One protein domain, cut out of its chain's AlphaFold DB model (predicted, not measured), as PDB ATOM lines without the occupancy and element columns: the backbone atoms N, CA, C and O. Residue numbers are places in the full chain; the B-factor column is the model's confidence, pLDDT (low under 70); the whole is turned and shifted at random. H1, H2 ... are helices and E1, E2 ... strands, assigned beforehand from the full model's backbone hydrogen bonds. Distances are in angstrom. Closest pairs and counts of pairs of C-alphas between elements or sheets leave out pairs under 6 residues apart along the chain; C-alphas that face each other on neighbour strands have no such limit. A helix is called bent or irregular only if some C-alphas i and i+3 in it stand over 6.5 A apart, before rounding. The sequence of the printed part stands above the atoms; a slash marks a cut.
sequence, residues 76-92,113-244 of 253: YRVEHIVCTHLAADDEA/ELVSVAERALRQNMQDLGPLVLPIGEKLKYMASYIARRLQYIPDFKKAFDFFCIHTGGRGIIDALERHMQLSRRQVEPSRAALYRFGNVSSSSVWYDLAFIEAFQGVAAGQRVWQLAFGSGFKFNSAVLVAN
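AT A GLANCE: This is residues 76 to 92 and 113 to 244 of the 253 residues of the protein "FAE1/Type III polyketide synthase-like protein-domain-containing protein" of Scenedesmus sp. NREL 46B-D3 (UniProt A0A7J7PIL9). A twisted sheet of four strands has H1 over one face, H5 over the other, and the helical hairpin of H3 and H4 wrapping round from H1 to H5 past the E2 edge. H2 lies off to one side of this body, and residues 146 to 151, at its end and just after it, stick out free. The printed part has 149 residues with five named helices and four named strands, in the order E1, H1, H2, E2, H3, H4, H5, E3, E4; the mixed sheet runs E1, E4, E3, E2, with E3 and E2 parallel and the other neighbours antiparallel. The class is mixed, helices and strands, and the whole is compact, with a radius of gyration of the C-alphas of 15.2 A and spans of 46 by 42 by 25 A.

HOW THE PARTS SIT: E1, residues 76 to 85, is an edge strand and bends by 58 degrees at residue 79. Its antiparallel neighbour is E4, residues 235 to 243, at 167 degrees, with N 79 and O 240 2.8 A apart, within hydrogen-bond range. H1, residues 114 to 133, is on the sheet at a height over the sheet of 8.5 A, over E1 and E4. It is only just over E3, residues 224 to 231, on which 3 of its C-alphas fall. H1 runs slantwise to the strands, at 48 degrees to E1 on the local plane, and its closest C-alphas to E1 are those of Asn 125 and Thr 84, 5.6 A apart. H2, residues 136 to 147, is not on the sheet; it is close to H1 but not clearly touching it, the closest C-alphas being those of Pro 131 and Lys 139, 6.9 A apart. E2, residues 163 to 166, is the other edge strand, parallel to E3 at 7 degrees, with N 165 and O 226 2.8 A apart, within hydrogen-bond range. H3, residues 171 to 181, only grazes the sheet and touches residues 115 to 122 of H1 at a steep tilt of 38 degrees, the same way, closest at the C-alphas of Val 115 and Ile 173, 5.5 A apart. H4, residues 185 to 198, also only grazes the sheet and forms a helical hairpin with H3, at a shallow tilt of 17 degrees, opposite ways; their closest C-alphas are those of Glu 178 and Val 188, 6.9 A apart. H5, residues 202 to 217, touches residues 190 to 194 of H4 at a steep tilt of 55 degrees, closest at the C-alphas of Pro 190 and Asp 209, 4.9 A apart. H5 is on the opposite face from H1, making three layers, helices on both faces of a sheet; it is over E3 and E2 at a height over the sheet of 8.4 A. E2, H3 to H5 and E3 form a strand-helix-strand unit, two parallel neighbour strands with helices between. E3 and E4 form a hairpin, with N 237 and O 229 2.7 A apart, within hydrogen-bond range. Every O i to N i+4 pair is within hydrogen-bond range in H2 and H3, against 14 of 16 in H1, 8 of 10 in H4 and 10 of 12 in H5.

IN THESE COORDINATES: E1 begins at C-alpha 76 (142.855, 196.487, 171.803) and is 25.8 A long. H1 is 26.7 A long, with a kink of 37 degrees near residue 127, and H2 begins at C-alpha 136 (129.809, 189.432, 152.944). H4 is irregular, C-alphas 187 and 190 being 7.1 A apart; H1 and H5 are only just irregular, with 6.7 A between C-alphas 128 and 131 and 6.9 A between C-alphas 203 and 206. H5 is 23.3 A long, E3 23.2 A, and E4 25.7 A, ending at C-alpha 243 (144.028, 196.865, 167.486).

THE WHOLE: The two C-alphas farthest apart are those of Ala 148 and Arg 197, at 46.6 A. Residues 93 to 112 are not printed, and C-alphas 92 and 113 are 8.0 A apart across the cut. The link from H2 to E2, 15 residues, is long. Mean pLDDT of the printed part is 88.6, and residues 150 to 154 are under 70.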
ATOM      1  N   TYR A  76     143.789 197.320 172.545       94.75
ATOM      2  CA  TYR A  76     142.855 196.487 171.803       94.75
ATOM      3  C   TYR A  76     141.432 196.735 172.283       94.75
ATOM      4  O   TYR A  76     141.201 197.026 173.458       94.75
ATOM      5  N   ARG A  77     140.478 196.557 171.377       94.62
ATOM      6  CA  ARG A  77     139.058 196.422 171.688       94.62
ATOM      7  C   ARG A  77     138.635 194.983 171.426       94.62
ATOM      8  O   ARG A  77     138.946 194.438 170.372       94.62
ATOM      9  N   VAL A  78     137.901 194.394 172.364       94.75
ATOM     10  CA  VAL A  78     137.232 193.110 172.137       94.75
ATOM     11  C   VAL A  78     135.992 193.364 171.288       94.75
ATOM     12  O   VAL A  78     135.148 194.181 171.656       94.75
ATOM     13  N   GLU A  79     135.904 192.707 170.139       93.00
ATOM     14  CA  GLU A  79     134.792 192.861 169.201       93.00
ATOM     15  C   GLU A  79     133.742 191.766 169.392       93.00
ATOM     16  O   GLU A  79     132.558 192.063 169.532       93.00
ATOM     17  N   HIS A  80     134.184 190.510 169.470       93.00
ATOM     18  CA  HIS A  80     133.316 189.352 169.656       93.00
ATOM     19  C   HIS A  80     133.954 188.348 170.612       93.00
ATOM     20  O   HIS A  80     135.169 188.149 170.594       93.00
ATOM     21  N   ILE A  81     133.118 187.700 171.422       94.12
ATOM     22  CA  ILE A  81     133.489 186.547 172.240       94.12
ATOM     23  C   ILE A  81     132.459 185.458 171.959       94.12
ATOM     24  O   ILE A  81     131.261 185.704 172.084       94.12
ATOM     25  N   VAL A  82     132.921 184.269 171.584       94.19
ATOM     26  CA  VAL A  82     132.074 183.103 171.319       94.19
ATOM     27  C   VAL A  82     132.620 181.927 172.113       94.19
ATOM     28  O   VAL A  82     133.792 181.577 171.978       94.19
ATOM     29  N   CYS A  83     131.771 181.317 172.932       93.62
ATOM     30  CA  CYS A  83     132.110 180.139 173.719       93.62
ATOM     31  C   CYS A  83     131.254 178.960 173.264       93.62
ATOM     32  O   CYS A  83     130.028 179.041 173.269       93.62
ATOM     33  N   THR A  84     131.915 177.865 172.909       92.62
ATOM     34  CA  THR A  84     131.302 176.581 172.580       92.62
ATOM     35  C   THR A  84     131.542 175.621 173.737       92.62
ATOM     36  O   THR A  84     132.666 175.494 174.229       92.62
ATOM     37  N   HIS A  85     130.485 174.945 174.178       92.56
ATOM     38  CA  HIS A  85     130.498 174.106 175.369       92.56
ATOM     39  C   HIS A  85     130.074 172.681 175.025       92.56
ATOM     40  O   HIS A  85     128.932 172.460 174.634       92.56
ATOM     41  N   LEU A  86     130.979 171.717 175.207       89.44
ATOM     42  CA  LEU A  86     130.740 170.310 174.876       89.44
ATOM     43  C   LEU A  86     130.559 169.410 176.107       89.44
ATOM     44  O   LEU A  86     130.535 168.199 175.960       89.44
ATOM     45  N   ALA A  87     130.383 169.954 177.315       85.00
ATOM     46  CA  ALA A  87     130.311 169.125 178.529       85.00
ATOM     47  C   ALA A  87     129.125 168.147 178.599       85.00
ATOM     48  O   ALA A  87     129.101 167.316 179.497       85.00
ATOM     49  N   ALA A  88     128.122 168.284 177.725       88.12
ATOM     50  CA  ALA A  88     127.018 167.327 177.636       88.12
ATOM     51  C   ALA A  88     127.426 166.013 176.940       88.12
ATOM     52  O   ALA A  88     126.697 165.034 177.014       88.12
ATOM     53  N   ASP A  89     128.561 166.008 176.239       88.69
ATOM     54  CA  ASP A  89     129.173 164.828 175.638       88.69
ATOM     55  C   ASP A  89     130.178 164.233 176.638       88.69
ATOM     56  O   ASP A  89     131.134 164.901 177.039       88.69
ATOM     57  N   ASP A  90     129.962 162.980 177.040       89.00
ATOM     58  CA  ASP A  90     130.779 162.285 178.043       89.00
ATOM     59  C   ASP A  90     132.247 162.121 177.615       89.00
ATOM     60  O   ASP A  90     133.156 162.187 178.453       89.00
ATOM     61  N   GLU A  91     132.508 161.943 176.315       88.12
ATOM     62  CA  GLU A  91     133.870 161.872 175.776       88.12
ATOM     63  C   GLU A  91     134.565 163.220 175.985       88.12
ATOM     64  O   GLU A  91     135.665 163.285 176.541       88.12
ATOM     65  N   ALA A  92     133.884 164.305 175.613       86.31
ATOM     66  CA  ALA A  92     134.400 165.661 175.727       86.31
ATOM     67  C   ALA A  92     134.589 166.087 177.191       86.31
ATOM     68  O   ALA A  92     135.647 166.603 177.565       86.31
ATOM     69  N   GLU A 113     141.834 161.429 173.095       85.06
ATOM     70  CA  GLU A 113     140.710 162.016 172.367       85.06
ATOM     71  C   GLU A 113     140.663 163.548 172.493       85.06
ATOM     72  O   GLU A 113     139.939 164.216 171.760       85.06
ATOM     73  N   LEU A 114     141.486 164.154 173.357       85.31
ATOM     74  CA  LEU A 114     141.540 165.606 173.539       85.31
ATOM     75  C   LEU A 114     141.693 166.372 172.214       85.31
ATOM     76  O   LEU A 114     141.088 167.428 172.032       85.31
ATOM     77  N   VAL A 115     142.500 165.844 171.290       88.62
ATOM     78  CA  VAL A 115     142.747 166.478 169.989       88.62
ATOM     79  C   VAL A 115     141.509 166.406 169.093       88.62
ATOM     80  O   VAL A 115     141.134 167.417 168.500       88.62
ATOM     81  N   SER A 116     140.844 165.250 169.017       90.06
ATOM     82  CA  SER A 116     139.641 165.084 168.192       90.06
ATOM     83  C   SER A 116     138.476 165.911 168.739       90.06
ATOM     84  O   SER A 116     137.783 166.580 167.973       90.06
ATOM     85  N   VAL A 117     138.297 165.956 170.063       90.56
ATOM     86  CA  VAL A 117     137.295 166.814 170.710       90.56
ATOM     87  C   VAL A 117     137.582 168.296 170.450       90.56
ATOM     88  O   VAL A 117     136.655 169.053 170.154       90.56
ATOM     89  N   ALA A 118     138.852 168.717 170.467       89.38
ATOM     90  CA  ALA A 118     139.227 170.089 170.129       89.38
ATOM     91  C   ALA A 118     138.884 170.466 168.684       89.38
ATOM     92  O   ALA A 118     138.351 171.552 168.454       89.38
ATOM     93  N   GLU A 119     139.123 169.572 167.721       90.25
ATOM     94  CA  GLU A 119     138.720 169.783 166.324       90.25
ATOM     95  C   GLU A 119     137.186 169.880 166.185       90.25
ATOM     96  O   GLU A 119     136.686 170.750 165.462       90.25
ATOM     97  N   ARG A 120     136.419 169.041 166.904       91.44
ATOM     98  CA  ARG A 120     134.944 169.110 166.925       91.44
ATOM     99  C   ARG A 120     134.448 170.444 167.484       91.44
ATOM    100  O   ARG A 120     133.585 171.081 166.876       91.44
ATOM    101  N   ALA A 121     135.012 170.883 168.606       91.56
ATOM    102  CA  ALA A 121     134.639 172.137 169.247       91.56
ATOM    103  C   ALA A 121     135.006 173.359 168.395       91.56
ATOM    104  O   ALA A 121     134.194 174.272 168.273       91.56
ATOM    105  N   LEU A 122     136.187 173.354 167.759       91.38
ATOM    106  CA  LEU A 122     136.587 174.397 166.813       91.38
ATOM    107  C   LEU A 122     135.558 174.511 165.683       91.38
ATOM    108  O   LEU A 122     135.128 175.616 165.358       91.38
ATOM    109  N   ARG A 123     135.144 173.384 165.089       90.06
ATOM    110  CA  ARG A 123     134.193 173.383 163.970       90.06
ATOM    111  C   ARG A 123     132.859 174.027 164.354       90.06
ATOM    112  O   ARG A 123     132.348 174.837 163.587       90.06
ATOM    113  N   GLN A 124     132.312 173.685 165.520       90.81
ATOM    114  CA  GLN A 124     131.088 174.313 166.031       90.81
ATOM    115  C   GLN A 124     131.303 175.805 166.303       90.81
ATOM    116  O   GLN A 124     130.532 176.641 165.844       90.81
ATOM    117  N   ASN A 125     132.417 176.160 166.942       92.56
ATOM    118  CA  ASN A 125     132.742 177.551 167.231       92.56
ATOM    119  C   ASN A 125     132.880 178.409 165.961       92.56
ATOM    120  O   ASN A 125     132.430 179.550 165.929       92.56
ATOM    121  N   MET A 126     133.454 177.856 164.889       89.12
ATOM    122  CA  MET A 126     133.549 178.515 163.585       89.12
ATOM    123  C   MET A 126     132.176 178.725 162.933       89.12
ATOM    124  O   MET A 126     131.987 179.729 162.248       89.12
ATOM    125  N   GLN A 127     131.214 177.822 163.140       88.00
ATOM    126  CA  GLN A 127     129.846 178.005 162.639       88.00
ATOM    127  C   GLN A 127     129.154 179.186 163.328       88.00
ATOM    128  O   GLN A 127     128.510 179.982 162.649       88.00
ATOM    129  N   ASP A 128     129.369 179.346 164.633       89.12
ATOM    130  CA  ASP A 128     128.808 180.452 165.415       89.12
ATOM    131  C   ASP A 128     129.532 181.782 165.142       89.12
ATOM    132  O   ASP A 128     128.912 182.843 165.036       89.12
ATOM    133  N   LEU A 129     130.860 181.742 164.994       88.94
ATOM    134  CA  LEU A 129     131.688 182.929 164.772       88.94
ATOM    135  C   LEU A 129     131.603 183.444 163.328       88.94
ATOM    136  O   LEU A 129     131.669 184.654 163.099       88.94
ATOM    137  N   GLY A 130     131.457 182.549 162.348       86.81
ATOM    138  CA  GLY A 130     131.461 182.872 160.918       86.81
ATOM    139  C   GLY A 130     130.521 184.026 160.535       86.81
ATOM    140  O   GLY A 130     130.976 185.002 159.929       86.81
ATOM    141  N   PRO A 131     129.233 183.995 160.924       85.88
ATOM    142  CA  PRO A 131     128.285 185.076 160.662       85.88
ATOM    143  C   PRO A 131     128.686 186.436 161.252       85.88
ATOM    144  O   PRO A 131     128.298 187.470 160.707       85.88
ATOM    145  N   LEU A 132     129.477 186.467 162.323       86.50
ATOM    146  CA  LEU A 132     129.892 187.705 162.984       86.50
ATOM    147  C   LEU A 132     131.112 188.333 162.303       86.50
ATOM    148  O   LEU A 132     131.152 189.544 162.101       86.50
ATOM    149  N   VAL A 133     132.090 187.519 161.896       86.81
ATOM    150  CA  VAL A 133     133.424 188.022 161.517       86.81
ATOM    151  C   VAL A 133     133.730 187.982 160.028       86.81
ATOM    152  O   VAL A 133     134.639 188.694 159.593       86.81
ATOM    153  N   LEU A 134     133.022 187.149 159.257       83.62
ATOM    154  CA  LEU A 134     133.339 186.928 157.848       83.62
ATOM    155  C   LEU A 134     132.851 188.082 156.953       83.62
ATOM    156  O   LEU A 134     131.749 188.611 157.161       83.62
ATOM    157  N   PRO A 135     133.614 188.427 155.898       83.62
ATOM    158  CA  PRO A 135     133.159 189.340 154.855       83.62
ATOM    159  C   PRO A 135     131.889 188.832 154.161       83.62
ATOM    160  O   PRO A 135     131.677 187.625 154.029       83.62
ATOM    161  N   ILE A 136     131.076 189.753 153.632       82.12
ATOM    162  CA  ILE A 136     129.809 189.432 152.944       82.12
ATOM    163  C   ILE A 136     130.024 188.416 151.808       82.12
ATOM    164  O   ILE A 136     129.244 187.478 151.669       82.12
ATOM    165  N   GLY A 137     131.115 188.539 151.046       79.94
ATOM    166  CA  GLY A 137     131.429 187.604 149.961       79.94
ATOM    167  C   GLY A 137     131.659 186.158 150.423       79.94
ATOM    168  O   GLY A 137     131.246 185.227 149.739       79.94
ATOM    169  N   GLU A 138     132.266 185.950 151.592       80.88
ATOM    170  CA  GLU A 138     132.472 184.606 152.156       80.88
ATOM    171  C   GLU A 138     131.173 184.045 152.749       80.88
ATOM    172  O   GLU A 138     130.867 182.867 152.567       80.88
ATOM    173  N   LYS A 139     130.345 184.905 153.357       80.62
ATOM    174  CA  LYS A 139     128.994 184.534 153.805       80.62
ATOM    175  C   LYS A 139     128.132 184.049 152.641       80.62
ATOM    176  O   LYS A 139     127.482 183.014 152.758       80.62
ATOM    177  N   LEU A 140     128.163 184.748 151.505       80.81
ATOM    178  CA  LEU A 140     127.418 184.361 150.305       80.81
ATOM    179  C   LEU A 140     127.884 183.014 149.743       80.81
ATOM    180  O   LEU A 140     127.043 182.189 149.404       80.81
ATOM    181  N   LYS A 141     129.197 182.752 149.695       79.69
ATOM    182  CA  LYS A 141     129.729 181.444 149.267       79.69
ATOM    183  C   LYS A 141     129.289 180.316 150.191       79.69
ATOM    184  O   LYS A 141     128.864 179.267 149.710       79.69
ATOM    185  N   TYR A 142     129.363 180.541 151.502       78.75
ATOM    186  CA  TYR A 142     128.917 179.570 152.493       78.75
ATOM    187  C   TYR A 142     127.419 179.273 152.348       78.75
ATOM    188  O   TYR A 142     127.029 178.111 152.242       78.75
ATOM    189  N   MET A 143     126.587 180.313 152.228       79.00
ATOM    190  CA  MET A 143     125.145 180.173 152.002       79.00
ATOM    191  C   MET A 143     124.827 179.475 150.675       79.00
ATOM    192  O   MET A 143     123.983 178.582 150.640       79.00
ATOM    193  N   ALA A 144     125.525 179.819 149.592       79.38
ATOM    194  CA  ALA A 144     125.353 179.174 148.294       79.38
ATOM    195  C   ALA A 144     125.726 177.685 148.349       79.38
ATOM    196  O   ALA A 144     124.997 176.855 147.812       79.38
ATOM    197  N   SER A 145     126.815 177.327 149.039       76.81
ATOM    198  CA  SER A 145     127.203 175.927 149.254       76.81
ATOM    199  C   SER A 145     126.165 175.165 150.074       76.81
ATOM    200  O   SER A 145     125.874 174.012 149.754       76.81
ATOM    201  N   TYR A 146     125.608 175.802 151.109       76.31
ATOM    202  CA  TYR A 146     124.576 175.220 151.962       76.31
ATOM    203  C   TYR A 146     123.297 174.919 151.168       76.31
ATOM    204  O   TYR A 146     122.795 173.797 151.206       76.31
ATOM    205  N   ILE A 147     122.823 175.883 150.370       79.44
ATOM    206  CA  ILE A 147     121.639 175.729 149.508       79.44
ATOM    207  C   ILE A 147     121.889 174.694 148.406       79.44
ATOM    208  O   ILE A 147     121.033 173.856 148.132       79.44
ATOM    209  N   ALA A 148     123.075 174.706 147.794       76.94
ATOM    210  CA  ALA A 148     123.422 173.792 146.711       76.94
ATOM    211  C   ALA A 148     123.622 172.335 147.169       76.94
ATOM    212  O   ALA A 148     123.878 171.480 146.321       76.94
ATOM    213  N   ARG A 149     123.568 172.046 148.485       70.75
ATOM    214  CA  ARG A 149     123.895 170.740 149.099       70.75
ATOM    215  C   ARG A 149     125.223 170.153 148.592       70.75
ATOM    216  O   ARG A 149     125.431 168.941 148.628       70.75
ATOM    217  N   ARG A 150     126.120 171.008 148.096       60.22
ATOM    218  CA  ARG A 150     127.464 170.625 147.659       60.22
ATOM    219  C   ARG A 150     128.346 170.488 148.895       60.22
ATOM    220  O   ARG A 150     128.076 171.132 149.908       60.22
ATOM    221  N   LEU A 151     129.360 169.620 148.797       57.62
ATOM    222  CA  LEU A 151     130.352 169.327 149.841       57.62
ATOM    223  C   LEU A 151     130.635 170.556 150.720       57.62
ATOM    224  O   LEU A 151     130.964 171.621 150.206       57.62
ATOM    225  N   GLN A 152     130.463 170.371 152.030       61.62
ATOM    226  CA  GLN A 152     130.498 171.390 153.078       61.62
ATOM    227  C   GLN A 152     131.657 172.387 152.885       61.62
ATOM    228  O   GLN A 152     132.811 172.067 153.173       61.62
ATOM    229  N   TYR A 153     131.356 173.594 152.391       66.06
ATOM    230  CA  TYR A 153     132.349 174.656 152.229       66.06
ATOM    231  C   TYR A 153     132.870 175.101 153.597       66.06
ATOM    232  O   TYR A 153     132.093 175.534 154.449       66.06
ATOM    233  N   ILE A 154     134.184 175.001 153.807       69.44
ATOM    234  CA  ILE A 154     134.853 175.518 155.003       69.44
ATOM    235  C   ILE A 154     135.190 176.990 154.729       69.44
ATOM    236  O   ILE A 154     135.974 177.254 153.813       69.44
ATOM    237  N   PRO A 155     134.606 177.953 155.468       73.00
ATOM    238  CA  PRO A 155     134.886 179.366 155.253       73.00
ATOM    239  C   PRO A 155     136.358 179.686 155.502       73.00
ATOM    240  O   PRO A 155     136.959 179.182 156.452       73.00
ATOM    241  N   ASP A 156     136.928 180.565 154.682       78.12
ATOM    242  CA  ASP A 156     138.317 180.974 154.853       78.12
ATOM    243  C   ASP A 156     138.441 182.095 155.896       78.12
ATOM    244  O   ASP A 156     138.338 183.289 155.595       78.12
ATOM    245  N   PHE A 157     138.691 181.705 157.146       80.75
ATOM    246  CA  PHE A 157     138.897 182.643 158.250       80.75
ATOM    247  C   PHE A 157     140.214 183.427 158.149       80.75
ATOM    248  O   PHE A 157     140.353 184.445 158.828       80.75
ATOM    249  N   LYS A 158     141.144 183.051 157.256       83.81
ATOM    250  CA  LYS A 158     142.364 183.838 156.988       83.81
ATOM    251  C   LYS A 158     142.055 185.198 156.368       83.81
ATOM    252  O   LYS A 158     142.880 186.097 156.428       83.81
ATOM    253  N   LYS A 159     140.863 185.366 155.788       83.00
ATOM    254  CA  LYS A 159     140.390 186.658 155.268       83.00
ATOM    255  C   LYS A 159     139.769 187.545 156.341       83.00
ATOM    256  O   LYS A 159     139.589 188.734 156.108       83.00
ATOM    257  N   ALA A 160     139.380 186.963 157.474       87.12
ATOM    258  CA  ALA A 160     138.747 187.691 158.567       87.12
ATOM    259  C   ALA A 160     139.757 188.176 159.614       87.12
ATOM    260  O   ALA A 160     139.455 189.146 160.311       87.12
ATOM    261  N   PHE A 161     140.915 187.521 159.723       92.69
ATOM    262  CA  PHE A 161     141.907 187.773 160.765       92.69
ATOM    263  C   PHE A 161     143.320 187.881 160.202       92.69
ATOM    264  O   PHE A 161     143.731 187.062 159.383       92.69
ATOM    265  N   ASP A 162     144.070 188.856 160.709       94.06
ATOM    266  CA  ASP A 162     145.480 189.061 160.382       94.06
ATOM    267  C   ASP A 162     146.379 188.112 161.190       94.06
ATOM    268  O   ASP A 162     147.343 187.552 160.666       94.06
ATOM    269  N   PHE A 163     146.032 187.896 162.464       95.50
ATOM    270  CA  PHE A 163     146.845 187.134 163.411       95.50
ATOM    271  C   PHE A 163     146.030 186.097 164.181       95.50
ATOM    272  O   PHE A 163     144.853 186.300 164.487       95.50
ATOM    273  N   PHE A 164     146.694 185.004 164.557       95.50
ATOM    274  CA  PHE A 164     146.105 183.875 165.268       95.50
ATOM    275  C   PHE A 164     146.910 183.604 166.542       95.50
ATOM    276  O   PHE A 164     148.127 183.458 166.491       95.50
ATOM    277  N   CYS A 165     146.229 183.545 167.684       95.81
ATOM    278  CA  CYS A 165     146.791 183.143 168.973       95.81
ATOM    279  C   CYS A 165     146.130 181.827 169.384       95.81
ATOM    280  O   CYS A 165     145.001 181.826 169.880       95.81
ATOM    281  N   ILE A 166     146.804 180.708 169.135       94.81
ATOM    282  CA  ILE A 166     146.314 179.370 169.452       94.81
ATOM    283  C   ILE A 166     146.845 178.956 170.821       94.81
ATOM    284  O   ILE A 166     148.042 178.741 170.987       94.81
ATOM    285  N   HIS A 167     145.949 178.762 171.791       92.38
ATOM    286  CA  HIS A 167     146.318 178.294 173.122       92.38
ATOM    287  C   HIS A 167     147.263 177.092 173.048       92.38
ATOM    288  O   HIS A 167     146.979 176.081 172.398       92.38
ATOM    289  N   THR A 168     148.387 177.207 173.755       84.31
ATOM    290  CA  THR A 168     149.474 176.230 173.771       84.31
ATOM    291  C   THR A 168     149.127 175.017 174.636       84.31
ATOM    292  O   THR A 168     149.866 174.654 175.550       84.31
ATOM    293  N   GLY A 169     147.987 174.385 174.355       78.25
ATOM    294  CA  GLY A 169     147.508 173.207 175.069       78.25
ATOM    295  C   GLY A 169     148.471 172.031 174.956       78.25
ATOM    296  O   GLY A 169     148.675 171.313 175.924       78.25
ATOM    297  N   GLY A 170     149.094 171.883 173.787       86.19
ATOM    298  CA  GLY A 170     150.103 170.882 173.454       86.19
ATOM    299  C   GLY A 170     150.347 170.858 171.947       86.19
ATOM    300  O   GLY A 170     149.536 171.372 171.173       86.19
ATOM    301  N   ARG A 171     151.461 170.255 171.511       89.38
ATOM    302  CA  ARG A 171     151.857 170.248 170.090       89.38
ATOM    303  C   ARG A 171     150.772 169.664 169.181       89.38
ATOM    304  O   ARG A 171     150.459 170.264 168.161       89.38
ATOM    305  N   GLY A 172     150.164 168.545 169.582       89.25
ATOM    306  CA  GLY A 172     149.123 167.883 168.790       89.25
ATOM    307  C   GLY A 172     147.897 168.761 168.531       89.25
ATOM    308  O   GLY A 172     147.320 168.691 167.452       89.25
ATOM    309  N   ILE A 173     147.540 169.641 169.474       88.88
ATOM    310  CA  ILE A 173     146.394 170.542 169.305       88.88
ATOM    311  C   ILE A 173     146.742 171.679 168.343       88.88
ATOM    312  O   ILE A 173     145.952 171.995 167.461       88.88
ATOM    313  N   ILE A 174     147.947 172.245 168.452       92.25
ATOM    314  CA  ILE A 174     148.426 173.257 167.500       92.25
ATOM    315  C   ILE A 174     148.445 172.679 166.074       92.25
ATOM    316  O   ILE A 174     147.919 173.302 165.153       92.25
ATOM    317  N   ASP A 175     148.991 171.473 165.901       92.75
ATOM    318  CA  ASP A 175     149.095 170.806 164.597       92.75
ATOM    319  C   ASP A 175     147.710 170.411 164.035       92.75
ATOM    320  O   ASP A 175     147.491 170.416 162.822       92.75
ATOM    321  N   ALA A 176     146.744 170.085 164.897       91.00
ATOM    322  CA  ALA A 176     145.357 169.834 164.507       91.00
ATOM    323  C   ALA A 176     144.650 171.095 163.997       91.00
ATOM    324  O   ALA A 176     144.069 171.088 162.909       91.00
ATOM    325  N   LEU A 177     144.757 172.199 164.740       90.50
ATOM    326  CA  LEU A 177     144.140 173.470 164.364       90.50
ATOM    327  C   LEU A 177     144.801 174.068 163.108       90.50
ATOM    328  O   LEU A 177     144.090 174.557 162.231       90.50
ATOM    329  N   GLU A 178     146.128 173.952 162.957       91.88
ATOM    330  CA  GLU A 178     146.852 174.352 161.736       91.88
ATOM    331  C   GLU A 178     146.303 173.635 160.495       91.88
ATOM    332  O   GLU A 178     145.996 174.292 159.496       91.88
ATOM    333  N   ARG A 179     146.134 172.306 160.561       90.88
ATOM    334  CA  ARG A 179     145.581 171.507 159.454       90.88
ATOM    335  C   ARG A 179     144.127 171.867 159.164       90.88
ATOM    336  O   ARG A 179     143.775 172.053 158.002       90.88
ATOM    337  N   HIS A 180     143.294 171.979 160.200       87.75
ATOM    338  CA  HIS A 180     141.862 172.241 160.039       87.75
ATOM    339  C   HIS A 180     141.588 173.613 159.413       87.75
ATOM    340  O   HIS A 180     140.752 173.740 158.523       87.75
ATOM    341  N   MET A 181     142.316 174.637 159.860       87.69
ATOM    342  CA  MET A 181     142.158 176.020 159.403       87.69
ATOM    343  C   MET A 181     143.057 176.364 158.203       87.69
ATOM    344  O   MET A 181     142.994 177.480 157.687       87.69
ATOM    345  N   GLN A 182     143.893 175.419 157.757       89.38
ATOM    346  CA  GLN A 182     144.870 175.591 156.678       89.38
ATOM    347  C   GLN A 182     145.748 176.835 156.883       89.38
ATOM    348  O   GLN A 182     145.908 177.664 155.971       89.38
ATOM    349  N   LEU A 183     146.262 176.990 158.105       91.44
ATOM    350  CA  LEU A 183     147.118 178.110 158.486       91.44
ATOM    351  C   LEU A 183     148.534 177.915 157.949       91.44
ATOM    352  O   LEU A 183     149.039 176.802 157.823       91.44
ATOM    353  N   SER A 184     149.189 179.027 157.634       92.69
ATOM    354  CA  SER A 184     150.602 179.019 157.262       92.69
ATOM    355  C   SER A 184     151.499 178.867 158.492       92.69
ATOM    356  O   SER A 184     151.140 179.281 159.597       92.69
ATOM    357  N   ARG A 185     152.729 178.377 158.290       91.75
ATOM    358  CA  ARG A 185     153.718 178.252 159.376       91.75
ATOM    359  C   ARG A 185     153.948 179.565 160.127       91.75
ATOM    360  O   ARG A 185     154.063 179.535 161.345       91.75
ATOM    361  N   ARG A 186     153.960 180.702 159.421       91.75
ATOM    362  CA  ARG A 186     154.136 182.043 160.008       91.75
ATOM    363  C   ARG A 186     152.972 182.454 160.917       91.75
ATOM    364  O   ARG A 186     153.179 183.159 161.896       91.75
ATOM    365  N   GLN A 187     151.751 182.011 160.611       93.06
ATOM    366  CA  GLN A 187     150.571 182.295 161.439       93.06
ATOM    367  C   GLN A 187     150.548 181.460 162.723       93.06
ATOM    368  O   GLN A 187     150.020 181.912 163.731       93.06
ATOM    369  N   VAL A 188     151.126 180.258 162.691       95.06
ATOM    370  CA  VAL A 188     151.167 179.322 163.830       95.06
ATOM    371  C   VAL A 188     152.449 179.469 164.661       95.06
ATOM    372  O   VAL A 188     152.544 178.980 165.788       95.06
ATOM    373  N   GLU A 189     153.447 180.165 164.120       95.12
ATOM    374  CA  GLU A 189     154.732 180.439 164.761       95.12
ATOM    375  C   GLU A 189     154.612 181.014 166.183       95.12
ATOM    376  O   GLU A 189     155.292 180.466 167.053       95.12
ATOM    377  N   PRO A 190     153.745 182.009 166.478       95.12
ATOM    378  CA  PRO A 190     153.636 182.565 167.828       95.12
ATOM    379  C   PRO A 190     153.323 181.496 168.878       95.12
ATOM    380  O   PRO A 190     154.038 181.369 169.870       95.12
ATOM    381  N   SER A 191     152.330 180.648 168.603       94.94
ATOM    382  CA  SER A 191     151.905 179.574 169.502       94.94
ATOM    383  C   SER A 191     152.946 178.462 169.625       94.94
ATOM    384  O   SER A 191     153.163 177.919 170.709       94.94
ATOM    385  N   ARG A 192     153.655 178.127 168.538       95.00
ATOM    386  CA  ARG A 192     154.767 177.158 168.587       95.00
ATOM    387  C   ARG A 192     155.946 177.688 169.401       95.00
ATOM    388  O   ARG A 192     156.504 176.943 170.205       95.00
ATOM    389  N   ALA A 193     156.309 178.954 169.216       94.06
ATOM    390  CA  ALA A 193     157.389 179.602 169.947       94.06
ATOM    391  C   ALA A 193     157.056 179.732 171.440       94.06
ATOM    392  O   ALA A 193     157.892 179.402 172.286       94.06
ATOM    393  N   ALA A 194     155.825 180.133 171.770       92.44
ATOM    394  CA  ALA A 194     155.346 180.207 173.144       92.44
ATOM    395  C   ALA A 194     155.346 178.828 173.818       92.44
ATOM    396  O   ALA A 194     155.907 178.688 174.906       92.44
ATOM    397  N   LEU A 195     154.830 177.790 173.146       91.75
ATOM    398  CA  LEU A 195     154.852 176.420 173.665       91.75
ATOM    399  C   LEU A 195     156.286 175.920 173.886       91.75
ATOM    400  O   LEU A 195     156.582 175.344 174.931       91.75
ATOM    401  N   TYR A 196     157.187 176.152 172.928       91.19
ATOM    402  CA  TYR A 196     158.585 175.730 173.027       91.19
ATOM    403  C   TYR A 196     159.309 176.410 174.196       91.19
ATOM    404  O   TYR A 196     160.033 175.759 174.953       91.19
ATOM    405  N   ARG A 197     159.113 177.723 174.367       90.44
ATOM    406  CA  ARG A 197     159.841 178.507 175.368       90.44
ATOM    407  C   ARG A 197     159.236 178.393 176.765       90.44
ATOM    408  O   ARG A 197     159.972 178.216 177.737       90.44
ATOM    409  N   PHE A 198     157.916 178.505 176.867       88.88
ATOM    410  CA  PHE A 198     157.200 178.674 178.132       88.88
ATOM    411  C   PHE A 198     156.326 177.480 178.512       88.88
ATOM    412  O   PHE A 198     155.873 177.434 179.653       88.88
ATOM    413  N   GLY A 199     156.145 176.490 177.631       88.12
ATOM    414  CA  GLY A 199     155.243 175.361 177.866       88.12
ATOM    415  C   GLY A 199     153.772 175.782 177.882       88.12
ATOM    416  O   GLY A 199     153.419 176.880 177.455       88.12
ATOM    417  N   ASN A 200     152.903 174.910 178.392       88.25
ATOM    418  CA  ASN A 200     151.503 175.250 178.621       88.25
ATOM    419  C   ASN A 200     151.369 176.010 179.947       88.25
ATOM    420  O   ASN A 200     151.436 175.421 181.025       88.25
ATOM    421  N   VAL A 201     151.156 177.323 179.875       87.88
ATOM    422  CA  VAL A 201     150.965 178.195 181.049       87.88
ATOM    423  C   VAL A 201     149.479 178.464 181.307       87.88
ATOM    424  O   VAL A 201     149.081 179.531 181.780       87.88
ATOM    425  N   SER A 202     148.637 177.481 180.973       86.50
ATOM    426  CA  SER A 202     147.181 177.524 181.109       86.50
ATOM    427  C   SER A 202     146.591 178.741 180.376       86.50
ATOM    428  O   SER A 202     147.049 179.104 179.286       86.50
ATOM    429  N   SER A 203     145.588 179.396 180.957       85.12
ATOM    430  CA  SER A 203     144.892 180.562 180.400       85.12
ATOM    431  C   SER A 203     145.815 181.717 179.995       85.12
ATOM    432  O   SER A 203     145.461 182.489 179.106       85.12
ATOM    433  N   SER A 204     147.015 181.819 180.579       89.19
ATOM    434  CA  SER A 204     147.964 182.881 180.234       89.19
ATOM    435  C   SER A 204     148.571 182.713 178.837       89.19
ATOM    436  O   SER A 204     149.062 183.683 178.270       89.19
ATOM    437  N   SER A 205     148.524 181.513 178.252       90.69
ATOM    438  CA  SER A 205     149.307 181.172 177.055       90.69
ATOM    439  C   SER A 205     148.958 182.025 175.833       90.69
ATOM    440  O   SER A 205     149.849 182.502 175.140       90.69
ATOM    441  N   VAL A 206     147.671 182.314 175.616       93.31
ATOM    442  CA  VAL A 206     147.221 183.152 174.487       93.31
ATOM    443  C   VAL A 206     147.712 184.602 174.575       93.31
ATOM    444  O   VAL A 206     147.729 185.311 173.570       93.31
ATOM    445  N   TRP A 207     148.123 185.057 175.762       94.44
ATOM    446  CA  TRP A 207     148.735 186.372 175.951       94.44
ATOM    447  C   TRP A 207     150.225 186.371 175.610       94.44
ATOM    448  O   TRP A 207     150.726 187.389 175.140       94.44
ATOM    449  N   TYR A 208     150.919 185.242 175.788       94.06
ATOM    450  CA  TYR A 208     152.294 185.077 175.304       94.06
ATOM    451  C   TYR A 208     152.338 185.077 173.776       94.06
ATOM    452  O   TYR A 208     153.206 185.732 173.202       94.06
ATOM    453  N   ASP A 209     151.369 184.430 173.126       94.69
ATOM    454  CA  ASP A 209     151.213 184.467 171.669       94.69
ATOM    455  C   ASP A 209     151.006 185.901 171.171       94.69
ATOM    456  O   ASP A 209     151.691 186.352 170.253       94.69
ATOM    457  N   LEU A 210     150.102 186.647 171.817       94.94
ATOM    458  CA  LEU A 210     149.846 188.044 171.472       94.94
ATOM    459  C   LEU A 210     151.099 188.908 171.674       94.94
ATOM    460  O   LEU A 210     151.449 189.688 170.795       94.94
ATOM    461  N   ALA A 211     151.807 188.741 172.794       93.88
ATOM    462  CA  ALA A 211     153.051 189.459 173.055       93.88
ATOM    463  C   ALA A 211     154.144 189.123 172.024       93.88
ATOM    464  O   ALA A 211     154.893 190.009 171.613       93.88
ATOM    465  N   PHE A 212     154.220 187.869 171.568       94.56
ATOM    466  CA  PHE A 212     155.121 187.465 170.490       94.56
ATOM    467  C   PHE A 212     154.761 188.170 169.177       94.56
ATOM    468  O   PHE A 212     155.635 188.742 168.529       94.56
ATOM    469  N   ILE A 213     153.481 188.171 168.798       94.75
ATOM    470  CA  ILE A 213     153.004 188.858 167.591       94.75
ATOM    471  C   ILE A 213     153.368 190.343 167.648       94.75
ATOM    472  O   ILE A 213     153.949 190.874 166.705       94.75
ATOM    473  N   GLU A 214     153.106 191.010 168.768       93.88
ATOM    474  CA  GLU A 214     153.461 192.417 168.948       93.88
ATOM    475  C   GLU A 214     154.969 192.661 168.834       93.88
ATOM    476  O   GLU A 214     155.394 193.615 168.186       93.88
ATOM    477  N   ALA A 215     155.789 191.816 169.459       91.62
ATOM    478  CA  ALA A 215     157.233 192.012 169.503       91.62
ATOM    479  C   ALA A 215     157.924 191.722 168.162       91.62
ATOM    480  O   ALA A 215     158.849 192.444 167.795       91.62
ATOM    481  N   PHE A 216     157.494 190.680 167.445       90.44
ATOM    482  CA  PHE A 216     158.215 190.157 166.278       90.44
ATOM    483  C   PHE A 216     157.517 190.406 164.942       90.44
ATOM    484  O   PHE A 216     158.184 190.470 163.913       90.44
ATOM    485  N   GLN A 217     156.189 190.522 164.929       90.50
ATOM    486  CA  GLN A 217     155.417 190.697 163.695       90.50
ATOM    487  C   GLN A 217     154.881 192.125 163.552       90.50
ATOM    488  O   GLN A 217     154.772 192.617 162.431       90.50
ATOM    489  N   GLY A 218     154.609 192.793 164.678       91.88
ATOM    490  CA  GLY A 218     153.964 194.099 164.730       91.88
ATOM    491  C   GLY A 218     152.485 194.020 164.345       91.88
ATOM    492  O   GLY A 218     152.085 193.247 163.481       91.88
ATOM    493  N   VAL A 219     151.654 194.834 164.989       93.88
ATOM    494  CA  VAL A 219     150.212 194.909 164.727       93.88
ATOM    495  C   VAL A 219     149.848 196.358 164.442       93.88
ATOM    496  O   VAL A 219     149.999 197.219 165.304       93.88
ATOM    497  N   ALA A 220     149.379 196.652 163.238       94.00
ATOM    498  CA  ALA A 220     148.896 197.970 162.854       94.00
ATOM    499  C   ALA A 220     147.486 198.238 163.407       94.00
ATOM    500  O   ALA A 220     146.720 197.320 163.707       94.00
ATOM    501  N   ALA A 221     147.125 199.517 163.522       93.31
ATOM    502  CA  ALA A 221     145.768 199.905 163.895       93.31
ATOM    503  C   ALA A 221     144.740 199.344 162.890       93.31
ATOM    504  O   ALA A 221     144.950 199.397 161.681       93.31
ATOM    505  N   GLY A 222     143.630 198.814 163.399       93.25
ATOM    506  CA  GLY A 222     142.568 198.180 162.617       93.25
ATOM    507  C   GLY A 222     142.762 196.682 162.362       93.25
ATOM    508  O   GLY A 222     141.785 196.014 162.030       93.25
ATOM    509  N   GLN A 223     143.965 196.135 162.568       95.31
ATOM    510  CA  GLN A 223     144.202 194.702 162.384       95.31
ATOM    511  C   GLN A 223     143.521 193.861 163.463       95.31
ATOM    512  O   GLN A 223     143.362 194.285 164.617       95.31
ATOM    513  N   ARG A 224     143.117 192.655 163.067       95.88
ATOM    514  CA  ARG A 224     142.300 191.743 163.865       95.88
ATOM    515  C   ARG A 224     143.120 190.535 164.299       95.88
ATOM    516  O   ARG A 224     143.724 189.846 163.478       95.88
ATOM    517  N   VAL A 225     143.093 190.255 165.595       96.44
ATOM    518  CA  VAL A 225     143.710 189.081 166.210       96.44
ATOM    519  C   VAL A 225     142.609 188.145 166.687       96.44
ATOM    520  O   VAL A 225     141.697 188.563 167.403       96.44
ATOM    521  N   TRP A 226     142.716 186.872 166.330       96.38
ATOM    522  CA  TRP A 226     141.841 185.830 166.846       96.38
ATOM    523  C   TRP A 226     142.551 185.026 167.929       96.38
ATOM    524  O   TRP A 226     143.529 184.331 167.658       96.38
ATOM    525  N   GLN A 227     142.052 185.113 169.159       95.94
ATOM    526  CA  GLN A 227     142.472 184.254 170.259       95.94
ATOM    527  C   GLN A 227     141.577 183.021 170.343       95.94
ATOM    528  O   GLN A 227     140.356 183.140 170.433       95.94
ATOM    529  N   LEU A 228     142.210 181.853 170.343       94.62
ATOM    530  CA  LEU A 228     141.597 180.532 170.390       94.62
ATOM    531  C   LEU A 228     142.074 179.848 171.670       94.62
ATOM    532  O   LEU A 228     143.264 179.573 171.816       94.62
ATOM    533  N   ALA A 229     141.173 179.573 172.607       92.56
ATOM    534  CA  ALA A 229     141.509 178.929 173.874       92.56
ATOM    535  C   ALA A 229     140.564 177.779 174.193       92.56
ATOM    536  O   ALA A 229     139.372 177.856 173.921       92.56
ATOM    537  N   PHE A 230     141.071 176.728 174.826       89.00
ATOM    538  CA  PHE A 230     140.258 175.592 175.252       89.00
ATOM    539  C   PHE A 230     140.608 175.157 176.674       89.00
ATOM    540  O   PHE A 230     141.691 175.457 177.175       89.00
ATOM    541  N   GLY A 231     139.669 174.491 177.346       85.19
ATOM    542  CA  GLY A 231     139.798 174.084 178.749       85.19
ATOM    543  C   GLY A 231     138.891 172.909 179.125       85.19
ATOM    544  O   GLY A 231     138.164 172.394 178.279       85.19
ATOM    545  N   SER A 232     138.938 172.484 180.392       82.06
ATOM    546  CA  SER A 232     138.225 171.305 180.920       82.06
ATOM    547  C   SER A 232     136.689 171.419 180.894       82.06
ATOM    548  O   SER A 232     136.130 172.508 180.729       82.06
ATOM    549  N   GLY A 233     136.005 170.264 181.004       78.12
ATOM    550  CA  GLY A 233     134.587 170.098 180.622       78.12
ATOM    551  C   GLY A 233     134.352 170.235 179.108       78.12
ATOM    552  O   GLY A 233     133.232 170.417 178.658       78.12
ATOM    553  N   PHE A 234     135.448 170.233 178.357       85.56
ATOM    554  CA  PHE A 234     135.649 170.770 177.022       85.56
ATOM    555  C   PHE A 234     134.866 172.050 176.684       85.56
ATOM    556  O   PHE A 234     133.753 172.044 176.153       85.56
ATOM    557  N   LYS A 235     135.521 173.182 176.946       90.56
ATOM    558  CA  LYS A 235     135.096 174.512 176.489       90.56
ATOM    559  C   LYS A 235     136.058 175.005 175.432       90.56
ATOM    560  O   LYS A 235     137.264 174.915 175.640       90.56
ATOM    561  N   PHE A 236     135.537 175.590 174.364       92.38
ATOM    562  CA  PHE A 236     136.320 176.264 173.338       92.38
ATOM    563  C   PHE A 236     135.882 177.725 173.257       92.38
ATOM    564  O   PHE A 236     134.708 178.016 173.058       92.38
ATOM    565  N   ASN A 237     136.815 178.648 173.443       94.12
ATOM    566  CA  ASN A 237     136.583 180.082 173.483       94.12
ATOM    567  C   ASN A 237     137.314 180.746 172.324       94.12
ATOM    568  O   ASN A 237     138.517 180.556 172.143       94.12
ATOM    569  N   SER A 238     136.581 181.583 171.609       94.25
ATOM    570  CA  SER A 238     137.101 182.486 170.597       94.25
ATOM    571  C   SER A 238     136.907 183.918 171.050       94.25
ATOM    572  O   SER A 238     135.784 184.318 171.355       94.25
ATOM    573  N   ALA A 239     137.982 184.697 171.060       95.38
ATOM    574  CA  ALA A 239     137.923 186.136 171.264       95.38
ATOM    575  C   ALA A 239     138.528 186.857 170.060       95.38
ATOM    576  O   ALA A 239     139.625 186.533 169.602       95.38
ATOM    577  N   VAL A 240     137.798 187.844 169.554       95.69
ATOM    578  CA  VAL A 240     138.234 188.705 168.456       95.69
ATOM    579  C   VAL A 240     138.695 190.026 169.036       95.69
ATOM    580  O   VAL A 240     137.899 190.762 169.624       95.69
ATOM    581  N   LEU A 241     139.975 190.328 168.858       95.19
ATOM    582  CA  LEU A 241     140.585 191.581 169.274       95.19
ATOM    583  C   LEU A 241     140.876 192.437 168.048       95.19
ATOM    584  O   LEU A 241     141.433 191.951 167.069       95.19
ATOM    585  N   VAL A 242     140.556 193.724 168.119       95.75
ATOM    586  CA  VAL A 242     140.913 194.711 167.095       95.75
ATOM    587  C   VAL A 242     141.901 195.689 167.703       95.75
ATOM    588  O   VAL A 242     141.642 196.248 168.772       95.75
ATOM    589  N   ALA A 243     143.040 195.891 167.048       95.38
ATOM    590  CA  ALA A 243     144.028 196.865 167.486       95.38
ATOM    591  C   ALA A 243     143.487 198.287 167.283       95.38
ATOM    592  O   ALA A 243     143.209 198.702 166.161       95.38
ATOM    593  N   ASN A 244     143.354 199.066 168.358       93.44
ATOM    594  CA  ASN A 244     142.934 200.471 168.254       93.44
ATOM    595  C   ASN A 244     144.102 201.390 167.860       93.44
ATOM    596  O   ASN A 244     143.892 202.527 167.445       93.44
TER     597      ASN A 244